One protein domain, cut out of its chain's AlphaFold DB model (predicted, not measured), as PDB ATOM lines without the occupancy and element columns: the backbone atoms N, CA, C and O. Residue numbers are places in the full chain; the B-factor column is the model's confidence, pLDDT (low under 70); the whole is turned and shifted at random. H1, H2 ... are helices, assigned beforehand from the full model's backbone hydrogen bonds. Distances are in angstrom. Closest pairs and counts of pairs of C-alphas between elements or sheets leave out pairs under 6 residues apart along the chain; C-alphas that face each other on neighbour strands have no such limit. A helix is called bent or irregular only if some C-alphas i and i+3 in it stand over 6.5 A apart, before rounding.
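AT A GLANCE: This is residues 186 to 225 and 322 to 436 of the 653 residues of an uncharacterized protein of Emiliania huxleyi (UniProt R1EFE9). Three helices, H1, H7 and H8, pack side by side as a small bundle, and from one end of H7 a long arm of H6, H5 and H4 sweeps out in a wide open arc, its residues 322 to 365 standing free. Short H2 and H3 sit at the other end of H1 and H7. The printed part has 155 residues with eight named helices, H1 to H8 in chain order, and no named strand: all helix. It is extended, with a radius of gyration of the C-alphas of 23.2 A, and spans 63 by 49 by 35 A.

HOW THE PARTS SIT: The longest helix, H6, residues 356 to 383, was assigned as one helix by its hydrogen bonds but is bent, C-alphas 372 and 375 being 6.7 A apart; its arms H6a, residues 356 to 372, and H6b, residues 375 to 383, are near each other at a steep tilt of 36 degrees, only just past shallow. H6a and H5, residues 331 to 354, meet only through their link. H5 is irregular, but only just, with C-alphas 346 and 349 6.53 A apart, and has a kink of 35 degrees near residue 347. H4, residues 322 to 325, is apart from H5. H6b is close to but not clearly touching H7, residues 386 to 404; the closest C-alphas, of Leu 381 and Phe 387, are 6.4 A apart. H8, residues 408 to 433, also one helix by its hydrogen bonds, is bent, with C-alphas 422 and 425 6.5 A apart; its arms H8a, residues 408 to 422, and H8b, residues 425 to 433, stand at a shallow tilt of 15 degrees. H7 and H8a touch as a helical hairpin, closest at the C-alphas of Ala 402 and Ala 411, 4.4 A. H7 touches H1, residues 186 to 203, the same way at a shallow tilt of 6 degrees, closest at the C-alphas of Tyr 194 and Ala 396, 6.5 A. H1 is irregular, C-alphas 187 and 190 being 7.3 A apart. H2, residues 205 to 210, and H1 touch only at the corner, only just, with 3 pairs of C-alphas within 8 A; the closest are those of Leu 201 and Thr 208, 6.1 A. H3, residues 214 to 217, only just touches H7 at its residues 400 to 404 alone, with 3 such pairs; the closest C-alphas are those of Ser 217 and Ala 404, 6.7 A. Every O i to N i+4 pair is within hydrogen-bond range in H2, H6a, H6b, H7, H8a and H8b, against 12 of 14 in H1 and 18 of 20 in H5; H3 and H4 are too short for such a pair.

IN THESE COORDINATES: H6a measures 23.4 A from first to last C-alpha, H5 33.9 A, H1 26.2 A, H7 26.0 A and H8a 20.9 A. C-alpha 186, where H1 begins, is at (59.398, 99.891, -31.628); C-alpha 354, where H5 ends, is at (23.964, 120.277, 0.656).

THE WHOLE: The two C-alphas farthest apart, of Val 203 and Ala 354, are 63.8 A apart. Residues 226 to 321 are not printed, and C-alphas 225 and 322 are 32.7 A apart across the cut; the links that are printed whole are tight. Mean pLDDT of the printed part is 80.7, with 41 residues under 70, among them residues 322 to 349.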
ATOM      1  N   ARG A 186      60.011  99.274 -32.806       92.50
ATOM      2  CA  ARG A 186      59.398  99.891 -31.628       92.50
ATOM      3  C   ARG A 186      58.329  99.005 -30.997       92.50
ATOM      4  O   ARG A 186      58.257  98.950 -29.775       92.50
ATOM      5  N   TRP A 187      57.529  98.324 -31.813       93.69
ATOM      6  CA  TRP A 187      56.498  97.402 -31.343       93.69
ATOM      7  C   TRP A 187      57.102  96.201 -30.605       93.69
ATOM      8  O   TRP A 187      56.591  95.808 -29.560       93.69
ATOM      9  N   TRP A 188      58.208  95.653 -31.114       96.19
ATOM     10  CA  TRP A 188      58.819  94.440 -30.573       96.19
ATOM     11  C   TRP A 188      59.905  94.673 -29.527       96.19
ATOM     12  O   TRP A 188      60.202  93.747 -28.780       96.19
ATOM     13  N   VAL A 189      60.489  95.872 -29.428       96.50
ATOM     14  CA  VAL A 189      61.684  96.097 -28.593       96.50
ATOM     15  C   VAL A 189      61.466  95.695 -27.134       96.50
ATOM     16  O   VAL A 189      62.299  95.004 -26.562       96.50
ATOM     17  N   TRP A 190      60.322  96.059 -26.550       96.62
ATOM     18  CA  TRP A 190      60.015  95.750 -25.154       96.62
ATOM     19  C   TRP A 190      59.646  94.284 -24.948       96.62
ATOM     20  O   TRP A 190      60.091  93.670 -23.983       96.62
ATOM     21  N   ALA A 191      58.898  93.709 -25.890       97.06
ATOM     22  CA  ALA A 191      58.538  92.299 -25.887       97.06
ATOM     23  C   ALA A 191      59.787  91.403 -25.954       97.06
ATOM     24  O   ALA A 191      59.930  90.481 -25.155       97.06
ATOM     25  N   LEU A 192      60.723  91.722 -26.854       97.62
ATOM     26  CA  LEU A 192      61.991  91.009 -27.000       97.62
ATOM     27  C   LEU A 192      62.920  91.238 -25.805       97.62
ATOM     28  O   LEU A 192      63.558  90.290 -25.360       97.62
ATOM     29  N   ALA A 193      62.973  92.455 -25.253       97.50
ATOM     30  CA  ALA A 193      63.745  92.735 -24.043       97.50
ATOM     31  C   ALA A 193      63.227  91.931 -22.838       97.50
ATOM     32  O   ALA A 193      64.022  91.364 -22.092       97.50
ATOM     33  N   TYR A 194      61.906  91.822 -22.678       97.88
ATOM     34  CA  TYR A 194      61.294  91.005 -21.631       97.88
ATOM     35  C   TYR A 194      61.593  89.509 -21.824       97.88
ATOM     36  O   TYR A 194      61.964  88.829 -20.870       97.88
ATOM     37  N   THR A 195      61.512  88.990 -23.055       97.94
ATOM     38  CA  THR A 195      61.908  87.602 -23.357       97.94
ATOM     39  C   THR A 195      63.389  87.360 -23.085       97.94
ATOM     40  O   THR A 195      63.739  86.349 -22.483       97.94
ATOM     41  N   ALA A 196      64.261  88.290 -23.482       97.81
ATOM     42  CA  ALA A 196      65.692  88.208 -23.207       97.81
ATOM     43  C   ALA A 196      65.966  88.179 -21.698       97.81
ATOM     44  O   ALA A 196      66.787  87.383 -21.252       97.81
ATOM     45  N   LEU A 197      65.231  88.974 -20.910       97.00
ATOM     46  CA  LEU A 197      65.299  88.942 -19.451       97.00
ATOM     47  C   LEU A 197      64.849  87.584 -18.885       97.00
ATOM     48  O   LEU A 197      65.552  87.027 -18.046       97.00
ATOM     49  N   CYS A 198      63.736  87.019 -19.369       97.06
ATOM     50  CA  CYS A 198      63.276  85.685 -18.962       97.06
ATOM     51  C   CYS A 198      64.344  84.614 -19.236       97.06
ATOM     52  O   CYS A 198      64.647  83.797 -18.369       97.06
ATOM     53  N   SER A 199      64.944  84.639 -20.429       97.56
ATOM     54  CA  SER A 199      66.011  83.711 -20.815       97.56
ATOM     55  C   SER A 199      67.284  83.911 -19.991       97.56
ATOM     56  O   SER A 199      67.876  82.930 -19.549       97.56
ATOM     57  N   ALA A 200      67.693  85.158 -19.737       96.62
ATOM     58  CA  ALA A 200      68.871  85.463 -18.925       96.62
ATOM     59  C   ALA A 200      68.705  84.984 -17.475       96.62
ATOM     60  O   ALA A 200      69.598  84.328 -16.940       96.62
ATOM     61  N   LEU A 201      67.534  85.221 -16.873       94.31
ATOM     62  CA  LEU A 201      67.204  84.738 -15.531       94.31
ATOM     63  C   LEU A 201      67.122  83.208 -15.464       94.31
ATOM     64  O   LEU A 201      67.519  82.625 -14.460       94.31
ATOM     65  N   CYS A 202      66.662  82.550 -16.530       95.75
ATOM     66  CA  CYS A 202      66.643  81.090 -16.608       95.75
ATOM     67  C   CYS A 202      68.048  80.479 -16.699       95.75
ATOM     68  O   CYS A 202      68.302  79.452 -16.073       95.75
ATOM     69  N   VAL A 203      68.947  81.066 -17.496       96.50
ATOM     70  CA  VAL A 203      70.299  80.519 -17.709       96.50
ATOM     71  C   VAL A 203      71.225  80.861 -16.546       96.50
ATOM     72  O   VAL A 203      72.026  80.030 -16.126       96.50
ATOM     73  N   ALA A 204      71.146  82.090 -16.038       93.50
ATOM     74  CA  ALA A 204      72.096  82.606 -15.068       93.50
ATOM     75  C   ALA A 204      71.423  83.628 -14.125       93.50
ATOM     76  O   ALA A 204      71.653  84.837 -14.248       93.50
ATOM     77  N   PRO A 205      70.601  83.171 -13.159       90.44
ATOM     78  CA  PRO A 205      69.825  84.060 -12.293       90.44
ATOM     79  C   PRO A 205      70.721  84.958 -11.432       90.44
ATOM     80  O   PRO A 205      70.565  86.175 -11.450       90.44
ATOM     81  N   ALA A 206      71.714  84.386 -10.743       88.25
ATOM     82  CA  ALA A 206      72.613  85.125  -9.854       88.25
ATOM     83  C   ALA A 206      73.399  86.260 -10.551       88.25
ATOM     84  O   ALA A 206      73.326  87.393 -10.074       88.25
ATOM     85  N   PRO A 207      74.112  86.032 -11.676       91.81
ATOM     86  CA  PRO A 207      74.809  87.121 -12.356       91.81
ATOM     87  C   PRO A 207      73.835  88.134 -12.960       91.81
ATOM     88  O   PRO A 207      74.107  89.326 -12.889       91.81
ATOM     89  N   THR A 208      72.682  87.707 -13.487       90.06
ATOM     90  CA  THR A 208      71.683  88.650 -14.022       90.06
ATOM     91  C   THR A 208      71.161  89.581 -12.921       90.06
ATOM     92  O   THR A 208      71.054  90.787 -13.135       90.06
ATOM     93  N   LEU A 209      70.910  89.054 -11.717       87.31
ATOM     94  CA  LEU A 209      70.512  89.853 -10.555       87.31
ATOM     95  C   LEU A 209      71.643  90.755 -10.033       87.31
ATOM     96  O   LEU A 209      71.373  91.870  -9.594       87.31
ATOM     97  N   ALA A 210      72.902  90.313 -10.110       84.81
ATOM     98  CA  ALA A 210      74.066  91.084  -9.661       84.81
ATOM     99  C   ALA A 210      74.385  92.301 -10.549       84.81
ATOM    100  O   ALA A 210      74.967  93.272 -10.073       84.81
ATOM    101  N   TRP A 211      74.000  92.269 -11.830       85.19
ATOM    102  CA  TRP A 211      74.139  93.414 -12.742       85.19
ATOM    103  C   TRP A 211      73.153  94.549 -12.444       85.19
ATOM    104  O   TRP A 211      73.321  95.664 -12.940       85.19
ATOM    105  N   LEU A 212      72.112  94.279 -11.657       81.12
ATOM    106  CA  LEU A 212      71.117  95.276 -11.305       81.12
ATOM    107  C   LEU A 212      71.593  96.129 -10.119       81.12
ATOM    108  O   LEU A 212      72.352  95.654  -9.273       81.12
ATOM    109  N   PRO A 213      71.139  97.394 -10.011       80.62
ATOM    110  CA  PRO A 213      71.452  98.234  -8.858       80.62
ATOM    111  C   PRO A 213      71.119  97.501  -7.553       80.62
ATOM    112  O   PRO A 213      70.087  96.842  -7.485       80.62
ATOM    113  N   ALA A 214      71.910  97.674  -6.492       68.38
ATOM    114  CA  ALA A 214      71.737  96.947  -5.222       68.38
ATOM    115  C   ALA A 214      70.329  97.063  -4.583       68.38
ATOM    116  O   ALA A 214      69.945  96.247  -3.756       68.38
ATOM    117  N   ARG A 215      69.529  98.070  -4.967       63.00
ATOM    118  CA  ARG A 215      68.115  98.189  -4.561       63.00
ATOM    119  C   ARG A 215      67.163  97.259  -5.320       63.00
ATOM    120  O   ARG A 215      66.089  96.976  -4.816       63.00
ATOM    121  N   ALA A 216      67.523  96.836  -6.524       61.41
ATOM    122  CA  ALA A 216      66.742  95.933  -7.360       61.41
ATOM    123  C   ALA A 216      67.033  94.458  -7.048       61.41
ATOM    124  O   ALA A 216      66.141  93.629  -7.195       61.41
ATOM    125  N   SER A 217      68.238  94.128  -6.571       58.88
ATOM    126  CA  SER A 217      68.588  92.759  -6.161       58.88
ATOM    127  C   SER A 217      67.835  92.291  -4.909       58.88
ATOM    128  O   SER A 217      67.598  91.099  -4.754       58.88
ATOM    129  N   GLY A 218      67.406  93.220  -4.049       59.81
ATOM    130  CA  GLY A 218      66.523  92.945  -2.912       59.81
ATOM    131  C   GLY A 218      65.032  92.897  -3.264       59.81
ATOM    132  O   GLY A 218      64.219  92.834  -2.357       59.81
ATOM    133  N   GLY A 219      64.641  92.961  -4.536       62.38
ATOM    134  CA  GLY A 219      63.244  93.123  -4.942       62.38
ATOM    135  C   GLY A 219      62.841  94.599  -5.041       62.38
ATOM    136  O   GLY A 219      62.968  95.383  -4.094       62.38
ATOM    137  N   LEU A 220      62.391  94.994  -6.230       69.69
ATOM    138  CA  LEU A 220      62.123  96.375  -6.619       69.69
ATOM    139  C   LEU A 220      60.748  96.861  -6.132       69.69
ATOM    140  O   LEU A 220      60.607  98.036  -5.785       69.69
ATOM    141  N   LEU A 221      59.738  95.982  -6.119       71.06
ATOM    142  CA  LEU A 221      58.374  96.305  -5.678       71.06
ATOM    143  C   LEU A 221      58.074  95.658  -4.327       71.06
ATOM    144  O   LEU A 221      57.594  96.314  -3.399       71.06
ATOM    145  N   LEU A 222      58.404  94.378  -4.204       62.84
ATOM    146  CA  LEU A 222      58.367  93.625  -2.964       62.84
ATOM    147  C   LEU A 222      59.730  93.797  -2.295       62.84
ATOM    148  O   LEU A 222      60.647  93.044  -2.592       62.84
ATOM    149  N   LYS A 223      59.885  94.807  -1.426       58.22
ATOM    150  CA  LYS A 223      61.124  95.014  -0.652       58.22
ATOM    151  C   LYS A 223      61.484  93.737   0.124       58.22
ATOM    152  O   LYS A 223      61.015  93.528   1.244       58.22
ATOM    153  N   GLY A 224      62.340  92.906  -0.446       50.62
ATOM    154  CA  GLY A 224      63.107  91.891   0.251       50.62
ATOM    155  C   GLY A 224      64.189  92.607   1.042       50.62
ATOM    156  O   GLY A 224      65.120  93.195   0.493       50.62
ATOM    157  N   GLN A 225      64.039  92.629   2.363       50.53
ATOM    158  CA  GLN A 225      65.094  93.135   3.231       50.53
ATOM    159  C   GLN A 225      66.334  92.249   3.072       50.53
ATOM    160  O   GLN A 225      66.308  91.073   3.425       50.53
ATOM    161  N   ILE A 322      36.676  77.623   0.873       49.25
ATOM    162  CA  ILE A 322      36.360  78.033  -0.515       49.25
ATOM    163  C   ILE A 322      34.937  77.575  -0.917       49.25
ATOM    164  O   ILE A 322      34.207  78.331  -1.557       49.25
ATOM    165  N   ALA A 323      34.470  76.418  -0.429       46.06
ATOM    166  CA  ALA A 323      33.060  76.010  -0.530       46.06
ATOM    167  C   ALA A 323      32.135  76.803   0.427       46.06
ATOM    168  O   ALA A 323      30.992  77.103   0.089       46.06
ATOM    169  N   ARG A 324      32.640  77.226   1.593       48.59
ATOM    170  CA  ARG A 324      31.947  78.062   2.597       48.59
ATOM    171  C   ARG A 324      31.927  79.559   2.234       48.59
ATOM    172  O   ARG A 324      31.052  80.272   2.700       48.59
ATOM    173  N   VAL A 325      32.803  80.019   1.341       45.59
ATOM    174  CA  VAL A 325      32.822  81.343   0.697       45.59
ATOM    175  C   VAL A 325      31.811  81.368  -0.450       45.59
ATOM    176  O   VAL A 325      31.176  82.395  -0.665       45.59
ATOM    177  N   GLY A 326      31.509  80.213  -1.056       45.12
ATOM    178  CA  GLY A 326      30.236  79.996  -1.757       45.12
ATOM    179  C   GLY A 326      29.006  80.174  -0.849       45.12
ATOM    180  O   GLY A 326      27.957  80.612  -1.311       45.12
ATOM    181  N   GLY A 327      29.150  79.931   0.459       44.62
ATOM    182  CA  GLY A 327      28.166  80.250   1.503       44.62
ATOM    183  C   GLY A 327      28.283  81.659   2.109       44.62
ATOM    184  O   GLY A 327      27.408  82.052   2.873       44.62
ATOM    185  N   ALA A 328      29.312  82.448   1.759       42.59
ATOM    186  CA  ALA A 328      29.539  83.811   2.262       42.59
ATOM    187  C   ALA A 328      28.690  84.884   1.554       42.59
ATOM    188  O   ALA A 328      28.806  86.071   1.863       42.59
ATOM    189  N   PHE A 329      27.740  84.465   0.711       43.22
ATOM    190  CA  PHE A 329      26.455  85.154   0.570       43.22
ATOM    191  C   PHE A 329      25.542  84.809   1.758       43.22
ATOM    192  O   PHE A 329      24.403  84.372   1.599       43.22
ATOM    193  N   THR A 330      26.042  84.986   2.981       53.44
ATOM    194  CA  THR A 330      25.206  84.881   4.171       53.44
ATOM    195  C   THR A 330      24.201  86.028   4.143       53.44
ATOM    196  O   THR A 330      24.550  87.187   3.915       53.44
ATOM    197  N   PHE A 331      22.932  85.699   4.381       49.03
ATOM    198  CA  PHE A 331      21.791  86.617   4.477       49.03
ATOM    199  C   PHE A 331      22.103  87.905   5.270       49.03
ATOM    200  O   PHE A 331      21.631  88.981   4.925       49.03
ATOM    201  N   ILE A 332      22.987  87.819   6.267       51.22
ATOM    202  CA  ILE A 332      23.461  88.940   7.087       51.22
ATOM    203  C   ILE A 332      24.274  89.963   6.273       51.22
ATOM    204  O   ILE A 332      24.030  91.159   6.412       51.22
ATOM    205  N   ASN A 333      25.170  89.532   5.376       47.53
ATOM    206  CA  ASN A 333      25.898  90.436   4.472       47.53
ATOM    207  C   ASN A 333      24.955  91.089   3.452       47.53
ATOM    208  O   ASN A 333      25.160  92.244   3.083       47.53
ATOM    209  N   LEU A 334      23.891  90.386   3.039       52.59
ATOM    210  CA  LEU A 334      22.845  90.947   2.182       52.59
ATOM    211  C   LEU A 334      22.035  92.021   2.927       52.59
ATOM    212  O   LEU A 334      21.785  93.078   2.363       52.59
ATOM    213  N   VAL A 335      21.684  91.795   4.200       54.47
ATOM    214  CA  VAL A 335      20.965  92.760   5.058       54.47
ATOM    215  C   VAL A 335      21.837  93.970   5.411       54.47
ATOM    216  O   VAL A 335      21.347  95.100   5.380       54.47
ATOM    217  N   TRP A 336      23.132  93.774   5.682       56.41
ATOM    218  CA  TRP A 336      24.086  94.873   5.874       56.41
ATOM    219  C   TRP A 336      24.259  95.700   4.597       56.41
ATOM    220  O   TRP A 336      24.184  96.927   4.650       56.41
ATOM    221  N   LEU A 337      24.402  95.050   3.437       56.16
ATOM    222  CA  LEU A 337      24.461  95.729   2.142       56.16
ATOM    223  C   LEU A 337      23.157  96.482   1.847       56.16
ATOM    224  O   LEU A 337      23.211  97.638   1.440       56.16
ATOM    225  N   LEU A 338      21.993  95.878   2.110       57.06
ATOM    226  CA  LEU A 338      20.683  96.512   1.929       57.06
ATOM    227  C   LEU A 338      20.497  97.716   2.864       57.06
ATOM    228  O   LEU A 338      19.901  98.712   2.465       57.06
ATOM    229  N   SER A 339      21.049  97.657   4.079       62.53
ATOM    230  CA  SER A 339      21.013  98.754   5.056       62.53
ATOM    231  C   SER A 339      21.952  99.897   4.671       62.53
ATOM    232  O   SER A 339      21.557 101.057   4.732       62.53
ATOM    233  N   ILE A 340      23.164  99.594   4.194       64.44
ATOM    234  CA  ILE A 340      24.094 100.595   3.646       64.44
ATOM    235  C   ILE A 340      23.494 101.242   2.394       64.44
ATOM    236  O   ILE A 340      23.560 102.460   2.248       64.44
ATOM    237  N   VAL A 341      22.857 100.457   1.521       63.59
ATOM    238  CA  VAL A 341      22.119 100.964   0.356       63.59
ATOM    239  C   VAL A 341      20.935 101.826   0.802       63.59
ATOM    240  O   VAL A 341      20.762 102.916   0.272       63.59
ATOM    241  N   GLY A 342      20.170 101.411   1.813       65.94
ATOM    242  CA  GLY A 342      19.060 102.188   2.372       65.94
ATOM    243  C   GLY A 342      19.500 103.527   2.971       65.94
ATOM    244  O   GLY A 342      18.884 104.553   2.690       65.94
ATOM    245  N   ILE A 343      20.608 103.545   3.721       67.19
ATOM    246  CA  ILE A 343      21.218 104.769   4.268       67.19
ATOM    247  C   ILE A 343      21.787 105.641   3.139       67.19
ATOM    248  O   ILE A 343      21.606 106.856   3.144       67.19
ATOM    249  N   ALA A 344      22.434 105.047   2.136       57.94
ATOM    250  CA  ALA A 344      22.950 105.779   0.981       57.94
ATOM    251  C   ALA A 344      21.824 106.402   0.135       57.94
ATOM    252  O   ALA A 344      21.998 107.497  -0.395       57.94
ATOM    253  N   VAL A 345      20.664 105.745   0.037       65.38
ATOM    254  CA  VAL A 345      19.487 106.244  -0.692       65.38
ATOM    255  C   VAL A 345      18.732 107.323   0.096       65.38
ATOM    256  O   VAL A 345      18.146 108.203  -0.529       65.38
ATOM    257  N   SER A 346      18.779 107.325   1.433       65.56
ATOM    258  CA  SER A 346      18.106 108.341   2.265       65.56
ATOM    259  C   SER A 346      18.984 109.558   2.584       65.56
ATOM    260  O   SER A 346      18.549 110.698   2.434       65.56
ATOM    261  N   VAL A 347      20.238 109.338   2.980       62.84
ATOM    262  CA  VAL A 347      21.185 110.396   3.370       62.84
ATOM    263  C   VAL A 347      21.930 110.957   2.157       62.84
ATOM    264  O   VAL A 347      22.242 112.149   2.116       62.84
ATOM    265  N   GLY A 348      22.182 110.126   1.140       61.81
ATOM    266  CA  GLY A 348      22.929 110.505  -0.062       61.81
ATOM    267  C   GLY A 348      22.330 111.691  -0.822       61.81
ATOM    268  O   GLY A 348      23.064 112.646  -1.066       61.81
ATOM    269  N   PRO A 349      21.026 111.712  -1.159       69.69
ATOM    270  CA  PRO A 349      20.411 112.844  -1.857       69.69
ATOM    271  C   PRO A 349      20.502 114.160  -1.071       69.69
ATOM    272  O   PRO A 349      20.782 115.204  -1.660       69.69
ATOM    273  N   SER A 350      20.355 114.112   0.256       72.25
ATOM    274  CA  SER A 350      20.437 115.292   1.127       72.25
ATOM    275  C   SER A 350      21.867 115.828   1.256       72.25
ATOM    276  O   SER A 350      22.079 117.036   1.155       72.25
ATOM    277  N   LEU A 351      22.868 114.948   1.391       66.12
ATOM    278  CA  LEU A 351      24.290 115.322   1.374       66.12
ATOM    279  C   LEU A 351      24.727 115.831  -0.007       66.12
ATOM    280  O   LEU A 351      25.485 116.792  -0.099       66.12
ATOM    281  N   VAL A 352      24.213 115.239  -1.090       70.00
ATOM    282  CA  VAL A 352      24.453 115.709  -2.462       70.00
ATOM    283  C   VAL A 352      23.839 117.089  -2.678       70.00
ATOM    284  O   VAL A 352      24.515 117.936  -3.260       70.00
ATOM    285  N   HIS A 353      22.625 117.358  -2.189       74.88
ATOM    286  CA  HIS A 353      22.021 118.691  -2.268       74.88
ATOM    287  C   HIS A 353      22.781 119.726  -1.434       74.88
ATOM    288  O   HIS A 353      23.116 120.787  -1.962       74.88
ATOM    289  N   ALA A 354      23.164 119.395  -0.198       77.25
ATOM    290  CA  ALA A 354      23.964 120.277   0.656       77.25
ATOM    291  C   ALA A 354      25.357 120.576   0.065       77.25
ATOM    292  O   ALA A 354      25.841 121.704   0.132       77.25
ATOM    293  N   LEU A 355      25.989 119.586  -0.576       79.06
ATOM    294  CA  LEU A 355      27.305 119.721  -1.204       79.06
ATOM    295  C   LEU A 355      27.243 120.127  -2.679       79.06
ATOM    296  O   LEU A 355      28.295 120.245  -3.300       79.06
ATOM    297  N   THR A 356      26.066 120.360  -3.268       78.19
ATOM    298  CA  THR A 356      25.937 120.735  -4.688       78.19
ATOM    299  C   THR A 356      26.813 121.934  -5.081       78.19
ATOM    300  O   THR A 356      27.539 121.802  -6.071       78.19
ATOM    301  N   PRO A 357      26.863 123.057  -4.329       80.06
ATOM    302  CA  PRO A 357      27.721 124.183  -4.707       80.06
ATOM    303  C   PRO A 357      29.217 123.832  -4.647       80.06
ATOM    304  O   PRO A 357      29.977 124.185  -5.552       80.06
ATOM    305  N   LEU A 358      29.643 123.065  -3.637       78.00
ATOM    306  CA  LEU A 358      31.032 122.619  -3.487       78.00
ATOM    307  C   LEU A 358      31.410 121.582  -4.556       78.00
ATOM    308  O   LEU A 358      32.480 121.659  -5.156       78.00
ATOM    309  N   ARG A 359      30.500 120.659  -4.875       82.62
ATOM    310  CA  ARG A 359      30.612 119.691  -5.971       82.62
ATOM    311  C   ARG A 359      30.726 120.400  -7.309       82.62
ATOM    312  O   ARG A 359      31.540 119.990  -8.125       82.62
ATOM    313  N   GLU A 360      29.948 121.445  -7.570       85.56
ATOM    314  CA  GLU A 360      30.066 122.201  -8.816       85.56
ATOM    315  C   GLU A 360      31.414 122.901  -8.940       85.56
ATOM    316  O   GLU A 360      32.029 122.832 -10.008       85.56
ATOM    317  N   GLN A 361      31.901 123.526  -7.867       84.31
ATOM    318  CA  GLN A 361      33.222 124.153  -7.858       84.31
ATOM    319  C   GLN A 361      34.338 123.117  -8.029       84.31
ATOM    320  O   GLN A 361      35.187 123.282  -8.907       84.31
ATOM    321  N   LEU A 362      34.287 121.999  -7.299       82.56
ATOM    322  CA  LEU A 362      35.224 120.885  -7.455       82.56
ATOM    323  C   LEU A 362      35.138 120.256  -8.843       82.56
ATOM    324  O   LEU A 362      36.167 119.934  -9.417       82.56
ATOM    325  N   LEU A 363      33.951 120.122  -9.439       85.94
ATOM    326  CA  LEU A 363      33.796 119.612 -10.801       85.94
ATOM    327  C   LEU A 363      34.295 120.610 -11.844       85.94
ATOM    328  O   LEU A 363      34.769 120.171 -12.891       85.94
ATOM    329  N   ARG A 364      34.170 121.925 -11.620       88.75
ATOM    330  CA  ARG A 364      34.752 122.955 -12.498       88.75
ATOM    331  C   ARG A 364      36.275 122.923 -12.402       88.75
ATOM    332  O   ARG A 364      36.923 122.860 -13.445       88.75
ATOM    333  N   LEU A 365      36.824 122.865 -11.188       87.19
ATOM    334  CA  LEU A 365      38.260 122.740 -10.944       87.19
ATOM    335  C   LEU A 365      38.808 121.422 -11.499       87.19
ATOM    336  O   LEU A 365      39.788 121.438 -12.230       87.19
ATOM    337  N   ALA A 366      38.140 120.297 -11.249       85.69
ATOM    338  CA  ALA A 366      38.517 118.986 -11.769       85.69
ATOM    339  C   ALA A 366      38.416 118.940 -13.296       85.69
ATOM    340  O   ALA A 366      39.322 118.427 -13.943       85.69
ATOM    341  N   ARG A 367      37.371 119.521 -13.907       89.69
ATOM    342  CA  ARG A 367      37.277 119.643 -15.373       89.69
ATOM    343  C   ARG A 367      38.379 120.532 -15.936       89.69
ATOM    344  O   ARG A 367      38.915 120.206 -16.992       89.69
ATOM    345  N   TRP A 368      38.707 121.637 -15.270       92.62
ATOM    346  CA  TRP A 368      39.798 122.518 -15.676       92.62
ATOM    347  C   TRP A 368      41.147 121.800 -15.573       92.62
ATOM    348  O   TRP A 368      41.853 121.715 -16.574       92.62
ATOM    349  N   LEU A 369      41.450 121.195 -14.422       90.81
ATOM    350  CA  LEU A 369      42.671 120.434 -14.159       90.81
ATOM    351  C   LEU A 369      42.805 119.272 -15.145       90.81
ATOM    352  O   LEU A 369      43.851 119.095 -15.766       90.81
ATOM    353  N   PHE A 370      41.718 118.528 -15.358       88.50
ATOM    354  CA  PHE A 370      41.690 117.432 -16.312       88.50
ATOM    355  C   PHE A 370      41.963 117.918 -17.735       88.50
ATOM    356  O   PHE A 370      42.850 117.395 -18.393       88.50
ATOM    357  N   ARG A 371      41.263 118.954 -18.212       84.88
ATOM    358  CA  ARG A 371      41.388 119.421 -19.605       84.88
ATOM    359  C   ARG A 371      42.683 120.184 -19.887       84.88
ATOM    360  O   ARG A 371      43.183 120.132 -21.007       84.88
ATOM    361  N   ARG A 372      43.197 120.951 -18.920       89.75
ATOM    362  CA  ARG A 372      44.364 121.831 -19.113       89.75
ATOM    363  C   ARG A 372      45.682 121.185 -18.713       89.75
ATOM    364  O   ARG A 372      46.696 121.537 -19.306       89.75
ATOM    365  N   VAL A 373      45.673 120.260 -17.754       89.88
ATOM    366  CA  VAL A 373      46.899 119.659 -17.210       89.88
ATOM    367  C   VAL A 373      46.947 118.160 -17.491       89.88
ATOM    368  O   VAL A 373      47.859 117.709 -18.180       89.88
ATOM    369  N   ILE A 374      45.959 117.393 -17.021       87.44
ATOM    370  CA  ILE A 374      46.021 115.921 -17.048       87.44
ATOM    371  C   ILE A 374      45.911 115.383 -18.478       87.44
ATOM    372  O   ILE A 374      46.784 114.645 -18.906       87.44
ATOM    373  N   GLU A 375      44.893 115.768 -19.250       86.81
ATOM    374  CA  GLU A 375      44.678 115.313 -20.629       86.81
ATOM    375  C   GLU A 375      45.893 115.588 -21.534       86.81
ATOM    376  O   GLU A 375      46.394 114.634 -22.130       86.81
ATOM    377  N   PRO A 376      46.436 116.821 -21.645       88.50
ATOM    378  CA  PRO A 376      47.591 117.058 -22.507       88.50
ATOM    379  C   PRO A 376      48.849 116.344 -22.009       88.50
ATOM    380  O   PRO A 376      49.627 115.871 -22.840       88.50
ATOM    381  N   LEU A 377      49.050 116.221 -20.691       89.06
ATOM    382  CA  LEU A 377      50.167 115.460 -20.134       89.06
ATOM    383  C   LEU A 377      50.024 113.967 -20.453       89.06
ATOM    384  O   LEU A 377      50.943 113.383 -21.015       89.06
ATOM    385  N   CYS A 378      48.866 113.364 -20.184       86.31
ATOM    386  CA  CYS A 378      48.567 111.969 -20.497       86.31
ATOM    387  C   CYS A 378      48.694 111.688 -21.994       86.31
ATOM    388  O   CYS A 378      49.293 110.684 -22.363       86.31
ATOM    389  N   VAL A 379      48.197 112.571 -22.866       83.12
ATOM    390  CA  VAL A 379      48.354 112.419 -24.320       83.12
ATOM    391  C   VAL A 379      49.826 112.498 -24.716       83.12
ATOM    392  O   VAL A 379      50.275 111.664 -25.498       83.12
ATOM    393  N   ARG A 380      50.605 113.439 -24.164       88.00
ATOM    394  CA  ARG A 380      52.055 113.498 -24.414       88.00
ATOM    395  C   ARG A 380      52.738 112.210 -23.954       88.00
ATOM    396  O   ARG A 380      53.397 111.567 -24.763       88.00
ATOM    397  N   LEU A 381      52.531 111.788 -22.707       89.75
ATOM    398  CA  LEU A 381      53.104 110.559 -22.145       89.75
ATOM    399  C   LEU A 381      52.694 109.308 -22.942       89.75
ATOM    400  O   LEU A 381      53.519 108.425 -23.165       89.75
ATOM    401  N   HIS A 382      51.452 109.251 -23.423       88.19
ATOM    402  CA  HIS A 382      50.941 108.184 -24.282       88.19
ATOM    403  C   HIS A 382      51.628 108.174 -25.653       88.19
ATOM    404  O   HIS A 382      52.115 107.132 -26.087       88.19
ATOM    405  N   VAL A 383      51.727 109.330 -26.317       83.25
ATOM    406  CA  VAL A 383      52.352 109.462 -27.645       83.25
ATOM    407  C   VAL A 383      53.852 109.161 -27.599       83.25
ATOM    408  O   VAL A 383      54.363 108.518 -28.515       83.25
ATOM    409  N   TYR A 384      54.545 109.567 -26.531       87.31
ATOM    410  CA  TYR A 384      55.957 109.232 -26.310       87.31
ATOM    411  C   TYR A 384      56.174 107.790 -25.814       87.31
ATOM    412  O   TYR A 384      57.315 107.343 -25.711       87.31
ATOM    413  N   GLY A 385      55.105 107.040 -25.522       89.62
ATOM    414  CA  GLY A 385      55.194 105.659 -25.048       89.62
ATOM    415  C   GLY A 385      55.747 105.524 -23.625       89.62
ATOM    416  O   GLY A 385      56.296 104.479 -23.288       89.62
ATOM    417  N   VAL A 386      55.608 106.550 -22.779       93.81
ATOM    418  CA  VAL A 386      56.041 106.496 -21.371       93.81
ATOM    419  C   VAL A 386      55.196 105.497 -20.585       93.81
ATOM    420  O   VAL A 386      55.741 104.706 -19.828       93.81
ATOM    421  N   PHE A 387      53.876 105.467 -20.808       92.62
ATOM    422  CA  PHE A 387      53.002 104.471 -20.173       92.62
ATOM    423  C   PHE A 387      53.281 103.046 -20.651       92.62
ATOM    424  O   PHE A 387      53.188 102.113 -19.865       92.62
ATOM    425  N   GLU A 388      53.649 102.885 -21.924       94.75
ATOM    426  CA  GLU A 388      54.096 101.597 -22.457       94.75
ATOM    427  C   GLU A 388      55.368 101.147 -21.731       94.75
ATOM    428  O   GLU A 388      55.385 100.062 -21.158       94.75
ATOM    429  N   ALA A 389      56.395 102.001 -21.681       95.69
ATOM    430  CA  ALA A 389      57.641 101.697 -20.985       95.69
ATOM    431  C   ALA A 389      57.412 101.406 -19.493       95.69
ATOM    432  O   ALA A 389      57.942 100.431 -18.980       95.69
ATOM    433  N   ALA A 390      56.586 102.198 -18.806       95.19
ATOM    434  CA  ALA A 390      56.261 101.984 -17.398       95.19
ATOM    435  C   ALA A 390      55.556 100.639 -17.157       95.19
ATOM    436  O   ALA A 390      55.891  99.949 -16.198       95.19
ATOM    437  N   ALA A 391      54.627 100.241 -18.031       95.25
ATOM    438  CA  ALA A 391      53.948  98.951 -17.931       95.25
ATOM    439  C   ALA A 391      54.926  97.777 -18.114       95.25
ATOM    440  O   ALA A 391      54.925  96.850 -17.308       95.25
ATOM    441  N   TRP A 392      55.815  97.854 -19.110       97.44
ATOM    442  CA  TRP A 392      56.858  96.844 -19.332       97.44
ATOM    443  C   TRP A 392      57.908  96.804 -18.216       97.44
ATOM    444  O   TRP A 392      58.364  95.730 -17.835       97.44
ATOM    445  N   LEU A 393      58.287  97.957 -17.663       95.62
ATOM    446  CA  LEU A 393      59.183  98.024 -16.508       95.62
ATOM    447  C   LEU A 393      58.524  97.442 -15.257       95.62
ATOM    448  O   LEU A 393      59.197  96.783 -14.476       95.62
ATOM    449  N   PHE A 394      57.219  97.646 -15.079       95.06
ATOM    450  CA  PHE A 394      56.468  97.058 -13.974       95.06
ATOM    451  C   PHE A 394      56.409  95.529 -14.074       95.06
ATOM    452  O   PHE A 394      56.667  94.848 -13.083       95.06
ATOM    453  N   THR A 395      56.138  94.968 -15.257       96.31
ATOM    454  CA  THR A 395      56.181  93.506 -15.435       96.31
ATOM    455  C   THR A 395      57.601  92.969 -15.269       96.31
ATOM    456  O   THR A 395      57.804  91.998 -14.542       96.31
ATOM    457  N   ALA A 396      58.612  93.628 -15.838       95.81
ATOM    458  CA  ALA A 396      60.009  93.256 -15.618       95.81
ATOM    459  C   ALA A 396      60.387  93.291 -14.126       95.81
ATOM    460  O   ALA A 396      61.035  92.367 -13.647       95.81
ATOM    461  N   ALA A 397      59.931  94.294 -13.371       93.19
ATOM    462  CA  ALA A 397      60.147  94.384 -11.930       93.19
ATOM    463  C   ALA A 397      59.486  93.225 -11.170       93.19
ATOM    464  O   ALA A 397      60.146  92.595 -10.355       93.19
ATOM    465  N   LEU A 398      58.230  92.878 -11.482       92.75
ATOM    466  CA  LEU A 398      57.577  91.697 -10.900       92.75
ATOM    467  C   LEU A 398      58.329  90.402 -11.222       92.75
ATOM    468  O   LEU A 398      58.412  89.512 -10.384       92.75
ATOM    469  N   LEU A 399      58.869  90.286 -12.437       94.94
ATOM    470  CA  LEU A 399      59.656  89.121 -12.826       94.94
ATOM    471  C   LEU A 399      60.960  89.042 -12.022       94.94
ATOM    472  O   LEU A 399      61.300  87.979 -11.520       94.94
ATOM    473  N   LEU A 400      61.669  90.159 -11.869       92.69
ATOM    474  CA  LEU A 400      62.871  90.230 -11.034       92.69
ATOM    475  C   LEU A 400      62.559  89.883  -9.577       92.69
ATOM    476  O   LEU A 400      63.278  89.087  -8.975       92.69
ATOM    477  N   ASP A 401      61.448  90.394  -9.049       88.50
ATOM    478  CA  ASP A 401      60.971  90.058  -7.710       88.50
ATOM    479  C   ASP A 401      60.665  88.563  -7.591       88.50
ATOM    480  O   ASP A 401      61.012  87.961  -6.584       88.50
ATOM    481  N   ALA A 402      60.094  87.919  -8.613       90.06
ATOM    482  CA  ALA A 402      59.854  86.475  -8.591       90.06
ATOM    483  C   ALA A 402      61.146  85.657  -8.427       90.06
ATOM    484  O   ALA A 402      61.128  84.623  -7.766       90.06
ATOM    485  N   PHE A 403      62.264  86.119  -8.993       88.69
ATOM    486  CA  PHE A 403      63.575  85.476  -8.840       88.69
ATOM    487  C   PHE A 403      64.316  85.898  -7.562       88.69
ATOM    488  O   PHE A 403      65.207  85.177  -7.116       88.69
ATOM    489  N   ALA A 404      63.953  87.037  -6.966       83.56
ATOM    490  CA  ALA A 404      64.481  87.496  -5.682       83.56
ATOM    491  C   ALA A 404      63.697  86.939  -4.472       83.56
ATOM    492  O   ALA A 404      64.239  86.839  -3.372       83.56
ATOM    493  N   VAL A 405      62.419  86.575  -4.646       70.12
ATOM    494  CA  VAL A 405      61.556  86.012  -3.595       70.12
ATOM    495  C   VAL A 405      62.004  84.593  -3.236       70.12
ATOM    496  O   VAL A 405      62.063  83.701  -4.074       70.12
ATOM    497  N   PHE A 406      62.244  84.369  -1.943       59.88
ATOM    498  CA  PHE A 406      62.830  83.128  -1.427       59.88
ATOM    499  C   PHE A 406      61.903  81.902  -1.437       59.88
ATOM    500  O   PHE A 406      62.399  80.783  -1.330       59.88
ATOM    501  N   HIS A 407      60.576  82.068  -1.532       74.75
ATOM    502  CA  HIS A 407      59.661  80.920  -1.513       74.75
ATOM    503  C   HIS A 407      59.347  80.442  -2.942       74.75
ATOM    504  O   HIS A 407      58.714  81.192  -3.693       74.75
ATOM    505  N   PRO A 408      59.713  79.201  -3.321       76.75
ATOM    506  CA  PRO A 408      59.621  78.719  -4.702       76.75
ATOM    507  C   PRO A 408      58.184  78.710  -5.238       76.75
ATOM    508  O   PRO A 408      57.951  79.055  -6.392       76.75
ATOM    509  N   GLU A 409      57.196  78.397  -4.396       77.94
ATOM    510  CA  GLU A 409      55.788  78.398  -4.815       77.94
ATOM    511  C   GLU A 409      55.260  79.813  -5.088       77.94
ATOM    512  O   GLU A 409      54.587  80.046  -6.090       77.94
ATOM    513  N   ALA A 410      55.602  80.784  -4.234       80.31
ATOM    514  CA  ALA A 410      55.185  82.172  -4.418       80.31
ATOM    515  C   ALA A 410      55.859  82.780  -5.656       80.31
ATOM    516  O   ALA A 410      55.207  83.483  -6.427       80.31
ATOM    517  N   ALA A 411      57.134  82.448  -5.880       85.75
ATOM    518  CA  ALA A 411      57.886  82.848  -7.062       85.75
ATOM    519  C   ALA A 411      57.174  82.437  -8.362       85.75
ATOM    520  O   ALA A 411      57.023  83.268  -9.256       85.75
ATOM    521  N   VAL A 412      56.641  81.208  -8.445       87.62
ATOM    522  CA  VAL A 412      55.872  80.741  -9.615       87.62
ATOM    523  C   VAL A 412      54.659  81.634  -9.881       87.62
ATOM    524  O   VAL A 412      54.435  82.032 -11.023       87.62
ATOM    525  N   PHE A 413      53.877  81.976  -8.852       87.12
ATOM    526  CA  PHE A 413      52.683  82.812  -9.024       87.12
ATOM    527  C   PHE A 413      53.025  84.250  -9.419       87.12
ATOM    528  O   PHE A 413      52.342  84.831 -10.267       87.12
ATOM    529  N   VAL A 414      54.093  84.821  -8.854       89.50
ATOM    530  CA  VAL A 414      54.555  86.170  -9.217       89.50
ATOM    531  C   VAL A 414      55.095  86.181 -10.653       89.50
ATOM    532  O   VAL A 414      54.700  87.044 -11.441       89.50
ATOM    533  N   ALA A 415      55.900  85.186 -11.043       92.81
ATOM    534  CA  ALA A 415      56.402  85.037 -12.409       92.81
ATOM    535  C   ALA A 415      55.261  84.828 -13.419       92.81
ATOM    536  O   ALA A 415      55.233  85.476 -14.467       92.81
ATOM    537  N   ALA A 416      54.281  83.981 -13.089       90.25
ATOM    538  CA  ALA A 416      53.098  83.757 -13.917       90.25
ATOM    539  C   ALA A 416      52.253  85.031 -14.064       90.25
ATOM    540  O   ALA A 416      51.799  85.342 -15.165       90.25
ATOM    541  N   THR A 417      52.087  85.801 -12.985       92.12
ATOM    542  CA  THR A 417      51.385  87.094 -13.015       92.12
ATOM    543  C   THR A 417      52.122  88.092 -13.902       92.12
ATOM    544  O   THR A 417      51.500  88.750 -14.738       92.12
ATOM    545  N   SER A 418      53.449  88.169 -13.777       95.12
ATOM    546  CA  SER A 418      54.274  89.021 -14.630       95.12
ATOM    547  C   SER A 418      54.140  88.644 -16.110       95.12
ATOM    548  O   SER A 418      53.832  89.501 -16.945       95.12
ATOM    549  N   ALA A 419      54.252  87.351 -16.434       95.56
ATOM    550  CA  ALA A 419      54.073  86.851 -17.793       95.56
ATOM    551  C   ALA A 419      52.660  87.129 -18.331       95.56
ATOM    552  O   ALA A 419      52.518  87.587 -19.463       95.56
ATOM    553  N   ALA A 420      51.610  86.927 -17.530       92.50
ATOM    554  CA  ALA A 420      50.231  87.206 -17.932       92.50
ATOM    555  C   ALA A 420      50.006  88.698 -18.239       92.50
ATOM    556  O   ALA A 420      49.383  89.036 -19.250       92.50
ATOM    557  N   LEU A 421      50.553  89.597 -17.413       93.69
ATOM    558  CA  LEU A 421      50.497  91.042 -17.646       93.69
ATOM    559  C   LEU A 421      51.313  91.464 -18.878       93.69
ATOM    560  O   LEU A 421      50.877  92.339 -19.631       93.69
ATOM    561  N   ALA A 422      52.470  90.841 -19.107       96.38
ATOM    562  CA  ALA A 422      53.312  91.107 -20.269       96.38
ATOM    563  C   ALA A 422      52.628  90.664 -21.577       96.38
ATOM    564  O   ALA A 422      52.476  91.471 -22.497       96.38
ATOM    565  N   LEU A 423      52.166  89.409 -21.641       93.81
ATOM    566  CA  LEU A 423      51.541  88.800 -22.822       93.81
ATOM    567  C   LEU A 423      50.163  89.399 -23.149       93.81
ATOM    568  O   LEU A 423      49.799  89.502 -24.319       93.81
ATOM    569  N   GLY A 424      49.392  89.776 -22.125       91.81
ATOM    570  CA  GLY A 424      48.039  90.309 -22.273       91.81
ATOM    571  C   GLY A 424      48.018  91.834 -22.417       91.81
ATOM    572  O   GLY A 424      48.142  92.351 -23.529       91.81
ATOM    573  N   PRO A 425      47.811  92.588 -21.320       92.69
ATOM    574  CA  PRO A 425      47.572  94.025 -21.378       92.69
ATOM    575  C   PRO A 425      48.762  94.826 -21.917       92.69
ATOM    576  O   PRO A 425      48.533  95.739 -22.710       92.69
ATOM    577  N   CYS A 426      50.011  94.498 -21.558       95.00
ATOM    578  CA  CYS A 426      51.173  95.268 -22.024       95.00
ATOM    579  C   CYS A 426      51.378  95.101 -23.531       95.00
ATOM    580  O   CYS A 426      51.378  96.089 -24.269       95.00
ATOM    581  N   PHE A 427      51.469  93.858 -24.012       94.94
ATOM    582  CA  PHE A 427      51.611  93.589 -25.439       94.94
ATOM    583  C   PHE A 427      50.380  94.021 -26.247       94.94
ATOM    584  O   PHE A 427      50.521  94.569 -27.342       94.94
ATOM    585  N   GLY A 428      49.169  93.841 -25.711       91.44
ATOM    586  CA  GLY A 428      47.931  94.319 -26.329       91.44
ATOM    587  C   GLY A 428      47.911  95.841 -26.491       91.44
ATOM    588  O   GLY A 428      47.573  96.346 -27.563       91.44
ATOM    589  N   TYR A 429      48.352  96.576 -25.469       91.25
ATOM    590  CA  TYR A 429      48.485  98.031 -25.518       91.25
ATOM    591  C   TYR A 429      49.573  98.485 -26.505       91.25
ATOM    592  O   TYR A 429      49.305  99.344 -27.349       91.25
ATOM    593  N   SER A 430      50.756  97.859 -26.485       93.94
ATOM    594  CA  SER A 430      51.812  98.082 -27.488       93.94
ATOM    595  C   SER A 430      51.315  97.806 -28.912       93.94
ATOM    596  O   SER A 430      51.584  98.572 -29.839       93.94
ATOM    597  N   SER A 431      50.518  96.753 -29.098       91.00
ATOM    598  CA  SER A 431      49.920  96.402 -30.391       91.00
ATOM    599  C   SER A 431      48.891  97.438 -30.846       91.00
ATOM    600  O   SER A 431      48.904  97.858 -32.003       91.00
ATOM    601  N   ALA A 432      48.034  97.926 -29.946       86.25
ATOM    602  CA  ALA A 432      47.090  98.996 -30.261       86.25
ATOM    603  C   ALA A 432      47.807 100.303 -30.653       86.25
ATOM    604  O   ALA A 432      47.378 100.993 -31.579       86.25
ATOM    605  N   LEU A 433      48.923 100.621 -29.991       87.00
ATOM    606  CA  LEU A 433      49.736 101.809 -30.262       87.00
ATOM    607  C   LEU A 433      50.515 101.739 -31.580       87.00
ATOM    608  O   LEU A 433      50.628 102.752 -32.287       87.00
ATOM    609  N   TRP A 434      51.101 100.581 -31.884       89.81
ATOM    610  CA  TRP A 434      52.103 100.442 -32.944       89.81
ATOM    611  C   TRP A 434      51.654  99.522 -34.075       89.81
ATOM    612  O   TRP A 434      51.729  99.930 -35.235       89.81
ATOM    613  N   ALA A 435      51.108  98.342 -33.773       86.81
ATOM    614  CA  ALA A 435      50.657  97.401 -34.799       86.81
ATOM    615  C   ALA A 435      49.511  97.973 -35.645       86.81
ATOM    616  O   ALA A 435      49.485  97.777 -36.857       86.81
ATOM    617  N   ALA A 436      48.618  98.772 -35.049       79.94
ATOM    618  CA  ALA A 436      47.556  99.467 -35.784       79.94
ATOM    619  C   ALA A 436      48.085 100.438 -36.863       79.94
ATOM    620  O   ALA A 436      47.366 100.772 -37.807       79.94
TER     621      ALA A 436